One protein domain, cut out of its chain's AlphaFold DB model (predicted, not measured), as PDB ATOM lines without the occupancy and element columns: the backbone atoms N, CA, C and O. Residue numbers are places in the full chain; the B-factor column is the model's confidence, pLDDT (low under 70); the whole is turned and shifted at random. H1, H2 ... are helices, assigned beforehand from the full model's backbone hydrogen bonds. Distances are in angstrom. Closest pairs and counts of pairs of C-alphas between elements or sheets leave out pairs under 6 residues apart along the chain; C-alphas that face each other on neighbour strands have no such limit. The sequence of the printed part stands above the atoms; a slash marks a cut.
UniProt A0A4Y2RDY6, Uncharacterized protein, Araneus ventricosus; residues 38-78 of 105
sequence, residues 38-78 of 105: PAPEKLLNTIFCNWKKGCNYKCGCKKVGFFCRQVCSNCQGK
ATOM      1  N   PRO A  38     556.129 361.804 344.123       85.38
ATOM      2  CA  PRO A  38     555.770 361.419 345.475       85.38
ATOM      3  C   PRO A  38     556.962 361.624 346.410       85.38
ATOM      4  O   PRO A  38     558.123 361.614 345.988       85.38
ATOM      5  N   ALA A  39     556.666 361.778 347.699       87.38
ATOM      6  CA  ALA A  39     557.702 361.869 348.713       87.38
ATOM      7  C   ALA A  39     558.727 360.723 348.557       87.38
ATOM      8  O   ALA A  39     558.335 359.598 348.223       87.38
ATOM      9  N   PRO A  40     560.027 360.973 348.806       89.00
ATOM     10  CA  PRO A  40     561.063 359.966 348.625       89.00
ATOM     11  C   PRO A  40     560.734 358.656 349.344       89.00
ATOM     12  O   PRO A  40     560.279 358.661 350.489       89.00
ATOM     13  N   GLU A  41     561.036 357.522 348.712       82.50
ATOM     14  CA  GLU A  41     560.666 356.198 349.229       82.50
ATOM     15  C   GLU A  41     561.224 355.936 350.635       82.50
ATOM     16  O   GLU A  41     560.570 355.327 351.476       82.50
ATOM     17  N   LYS A  42     562.418 356.462 350.939       80.62
ATOM     18  CA  LYS A  42     563.017 356.388 352.279       80.62
ATOM     19  C   LYS A  42     562.138 357.054 353.342       80.62
ATOM     20  O   LYS A  42     562.019 356.522 354.445       80.62
ATOM     21  N   LEU A  43     561.527 358.194 353.011       83.25
ATOM     22  CA  LEU A  43     560.591 358.879 353.896       83.25
ATOM     23  C   LEU A  43     559.318 358.049 354.036       83.25
ATOM     24  O   LEU A  43     558.942 357.729 355.156       83.25
ATOM     25  N   LEU A  44     558.723 357.611 352.923       80.06
ATOM     26  CA  LEU A  44     557.524 356.767 352.933       80.06
ATOM     27  C   LEU A  44     557.720 355.481 353.750       80.06
ATOM     28  O   LEU A  44     556.881 355.169 354.583       80.06
ATOM     29  N   ASN A  45     558.849 354.791 353.600       74.31
ATOM     30  CA  ASN A  45     559.188 353.572 354.344       74.31
ATOM     31  C   ASN A  45     559.479 353.824 355.838       74.31
ATOM     32  O   ASN A  45     559.445 352.892 356.645       74.31
ATOM     33  N   THR A  46     559.778 355.073 356.205       74.12
ATOM     34  CA  THR A  46     559.932 355.511 357.597       74.12
ATOM     35  C   THR A  46     558.563 355.653 358.271       74.12
ATOM     36  O   THR A  46     558.379 355.166 359.386       74.12
ATOM     37  N   ILE A  47     557.587 356.252 357.576       76.56
ATOM     38  CA  ILE A  47     556.229 356.495 358.097       76.56
ATOM     39  C   ILE A  47     555.262 355.311 357.891       76.56
ATOM     40  O   ILE A  47     554.379 355.088 358.719       76.56
ATOM     41  N   PHE A  48     555.451 354.509 356.839       77.44
ATOM     42  CA  PHE A  48     554.645 353.336 356.491       77.44
ATOM     43  C   PHE A  48     555.563 352.154 356.124       77.44
ATOM     44  O   PHE A  48     556.192 352.152 355.068       77.44
ATOM     45  N   CYS A  49     555.640 351.103 356.955       75.56
ATOM     46  CA  CYS A  49     556.344 349.875 356.558       75.56
ATOM     47  C   CYS A  49     555.455 348.990 355.664       75.56
ATOM     48  O   CYS A  49     554.352 348.612 356.041       75.56
ATOM     49  N   ASN A  50     555.965 348.577 354.502       71.06
ATOM     50  CA  ASN A  50     555.291 347.643 353.582       71.06
ATOM     51  C   ASN A  50     555.636 346.167 353.871       71.06
ATOM     52  O   ASN A  50     555.783 345.338 352.969       71.06
ATOM     53  N   TRP A  51     555.866 345.819 355.139       74.75
ATOM     54  CA  TRP A  51     556.517 344.555 355.479       74.75
ATOM     55  C   TRP A  51     555.560 343.359 355.506       74.75
ATOM     56  O   TRP A  51     554.752 343.221 356.415       74.75
ATOM     57  N   LYS A  52     555.725 342.401 354.590       69.56
ATOM     58  CA  LYS A  52     554.771 341.290 354.393       69.56
ATOM     59  C   LYS A  52     554.580 340.330 355.583       69.56
ATOM     60  O   LYS A  52     553.536 339.700 355.682       69.56
ATOM     61  N   LYS A  53     555.558 340.182 356.485       72.38
ATOM     62  CA  LYS A  53     555.540 339.154 357.556       72.38
ATOM     63  C   LYS A  53     555.259 339.692 358.968       72.38
ATOM     64  O   LYS A  53     555.529 338.994 359.941       72.38
ATOM     65  N   GLY A  54     554.762 340.921 359.091       72.00
ATOM     66  CA  GLY A  54     554.661 341.601 360.385       72.00
ATOM     67  C   GLY A  54     555.883 342.461 360.689       72.00
ATOM     68  O   GLY A  54     557.017 342.048 360.441       72.00
ATOM     69  N   CYS A  55     555.667 343.674 361.205       77.25
ATOM     70  CA  CYS A  55     556.770 344.566 361.563       77.25
ATOM     71  C   CYS A  55     557.388 344.127 362.915       77.25
ATOM     72  O   CYS A  55     556.733 344.142 363.954       77.25
ATOM     73  N   ASN A  56     558.659 343.703 362.876       76.56
ATOM     74  CA  ASN A  56     559.498 343.338 364.030       76.56
ATOM     75  C   ASN A  56     560.670 344.336 364.181       76.56
ATOM     76  O   ASN A  56     560.633 345.410 363.590       76.56
ATOM     77  N   TYR A  57     561.736 343.998 364.915       76.75
ATOM     78  CA  TYR A  57     562.911 344.876 365.072       76.75
ATOM     79  C   TYR A  57     563.631 345.231 363.754       76.75
ATOM     80  O   TYR A  57     564.356 346.219 363.700       76.75
ATOM     81  N   LYS A  58     563.433 344.455 362.678       77.56
ATOM     82  CA  LYS A  58     563.989 344.729 361.341       77.56
ATOM     83  C   LYS A  58     563.115 345.668 360.506       77.56
ATOM     84  O   LYS A  58     563.512 346.045 359.408       77.56
ATOM     85  N   CYS A  59     561.928 346.018 360.994       79.25
ATOM     86  CA  CYS A  59     561.045 346.970 360.335       79.25
ATOM     87  C   CYS A  59     561.717 348.346 360.202       79.25
ATOM     88  O   CYS A  59     562.315 348.829 361.162       79.25
ATOM     89  N   GLY A  60     561.532 349.001 359.048       76.75
ATOM     90  CA  GLY A  60     561.954 350.383 358.806       76.75
ATOM     91  C   GLY A  60     561.522 351.337 359.919       76.75
ATOM     92  O   GLY A  60     562.389 351.947 360.531       76.75
ATOM     93  N   CYS A  61     560.229 351.368 360.269       78.12
ATOM     94  CA  CYS A  61     559.691 352.199 361.353       78.12
ATOM     95  C   CYS A  61     560.399 351.943 362.695       78.12
ATOM     96  O   CYS A  61     560.817 352.886 363.356       78.12
ATOM     97  N   LYS A  62     560.605 350.673 363.080       79.56
ATOM     98  CA  LYS A  62     561.280 350.318 364.344       79.56
ATOM     99  C   LYS A  62     562.761 350.687 364.339       79.56
ATOM    100  O   LYS A  62     563.274 351.122 365.363       79.56
ATOM    101  N   LYS A  63     563.434 350.546 363.195       81.19
ATOM    102  CA  LYS A  63     564.856 350.873 363.041       81.19
ATOM    103  C   LYS A  63     565.142 352.353 363.294       81.19
ATOM    104  O   LYS A  63     566.221 352.684 363.765       81.19
ATOM    105  N   VAL A  64     564.181 353.221 362.986       80.00
ATOM    106  CA  VAL A  64     564.275 354.667 363.236       80.00
ATOM    107  C   VAL A  64     563.526 355.111 364.498       80.00
ATOM    108  O   VAL A  64     563.395 356.303 364.736       80.00
ATOM    109  N   GLY A  65     563.030 354.170 365.310       78.94
ATOM    110  CA  GLY A  65     562.367 354.467 366.583       78.94
ATOM    111  C   GLY A  65     560.903 354.910 366.486       78.94
ATOM    112  O   GLY A  65     560.315 355.248 367.507       78.94
ATOM    113  N   PHE A  66     560.273 354.869 365.309       79.25
ATOM    114  CA  PHE A  66     558.846 355.167 365.177       79.25
ATOM    115  C   PHE A  66     557.961 353.968 365.522       79.25
ATOM    116  O   PHE A  66     558.272 352.795 365.261       79.25
ATOM    117  N   PHE A  67     556.785 354.276 366.061       76.75
ATOM    118  CA  PHE A  67     555.728 353.297 366.243       76.75
ATOM    119  C   PHE A  67     555.093 352.944 364.900       76.75
ATOM    120  O   PHE A  67     554.813 353.794 364.058       76.75
ATOM    121  N   CYS A  68     554.860 351.650 364.698       75.75
ATOM    122  CA  CYS A  68     554.130 351.172 363.537       75.75
ATOM    123  C   CYS A  68     552.654 351.546 363.685       75.75
ATOM    124  O   CYS A  68     551.955 350.964 364.515       75.75
ATOM    125  N   ARG A  69     552.188 352.508 362.891       72.44
ATOM    126  CA  ARG A  69     550.785 352.934 362.887       72.44
ATOM    127  C   ARG A  69     549.911 351.913 362.142       72.44
ATOM    128  O   ARG A  69     550.407 351.189 361.285       72.44
ATOM    129  N   GLN A  70     548.608 351.875 362.439       68.94
ATOM    130  CA  GLN A  70     547.653 350.893 361.886       68.94
ATOM    131  C   GLN A  70     547.558 350.889 360.346       68.94
ATOM    132  O   GLN A  70     547.197 349.894 359.733       68.94
ATOM    133  N   VAL A  71     547.928 352.011 359.732       72.06
ATOM    134  CA  VAL A  71     548.062 352.231 358.282       72.06
ATOM    135  C   VAL A  71     549.151 351.381 357.616       72.06
ATOM    136  O   VAL A  71     549.133 351.201 356.403       72.06
ATOM    137  N   CYS A  72     550.091 350.828 358.383       74.25
ATOM    138  CA  CYS A  72     550.980 349.786 357.887       74.25
ATOM    139  C   CYS A  72     550.185 348.483 357.714       74.25
ATOM    140  O   CYS A  72     549.767 347.872 358.698       74.25
ATOM    141  N   SER A  73     550.045 348.025 356.470       68.38
ATOM    142  CA  SER A  73     549.141 346.934 356.077       68.38
ATOM    143  C   SER A  73     549.324 345.630 356.858       68.38
ATOM    144  O   SER A  73     548.379 344.865 357.012       68.38
ATOM    145  N   ASN A  74     550.529 345.372 357.369       68.25
ATOM    146  CA  ASN A  74     550.879 344.100 358.000       68.25
ATOM    147  C   ASN A  74     551.402 344.273 359.428       68.25
ATOM    148  O   ASN A  74     551.891 343.323 360.037       68.25
ATOM    149  N   CYS A  75     551.318 345.471 359.992       69.44
ATOM    150  CA  CYS A  75     551.664 345.689 361.383       69.44
ATOM    151  C   CYS A  75     550.526 345.188 362.259       69.44
ATOM    152  O   CYS A  75     549.405 345.666 362.147       69.44
ATOM    153  N   GLN A  76     550.806 344.265 363.179       65.88
ATOM    154  CA  GLN A  76     549.794 343.718 364.093       65.88
ATOM    155  C   GLN A  76     549.291 344.731 365.148       65.88
ATOM    156  O   GLN A  76     548.840 344.323 366.209       65.88
ATOM    157  N   GLY A  77     549.425 346.042 364.922       55.22
ATOM    158  CA  GLY A  77     548.899 347.093 365.804       55.22
ATOM    159  C   GLY A  77     549.496 347.153 367.219       55.22
ATOM    160  O   GLY A  77     549.133 348.028 367.994       55.22
ATOM    161  N   LYS A  78     550.437 346.273 367.593       54.25
ATOM    162  CA  LYS A  78     550.972 346.170 368.967       54.25
ATOM    163  C   LYS A  78     552.062 347.192 369.292       54.25
ATOM    164  O   LYS A  78     553.143 346.852 369.766       54.25
TER     165      LYS A  78
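Overview. This is residues 38 to 78 of the 105 residues of an uncharacterized protein of Araneus ventricosus (UniProt A0A4Y2RDY6). What shape do these atoms make? There is little regular structure: a body made mostly of looping chain, residues 48 to 59 and 64 to 78, with short H1 towards one end of its longest axis and tiny H2 packed on H1. How is it made up? The printed part has 41 residues with two named helices, H1 then H2, and no named strand; the class is all helix, with 11 residues in named elements. How large is it? It is compact, with a radius of gyration of the C-alphas of 9.2 A, and only just elongated, spanning 27 by 18 by 15 A.

Along the chain. Where is H1? It holds residues 41 to 47, from C-alpha 41 at (560.666, 356.198, 349.229), 9.9 A long. Where is H2? It holds residues 60 to 63, ending at C-alpha 63 at (564.856, 350.873, 363.041).

Arrangement. Do the helices meet? H1 and H2 touch; their closest C-alphas, of Thr 46 and Cys 61, are 5.0 A apart. What do their backbones show? In H1 every O i to N i+4 pair is within hydrogen-bond range; H2 is too short for such a pair.

Size, cuts and confidence. Is anything cut or long? The printed part has no cut, and the link from H1 to H2 is long, 12 residues. Where is confidence low? Residue 52, residue 70 and residues 73 to 78 have pLDDT under 70.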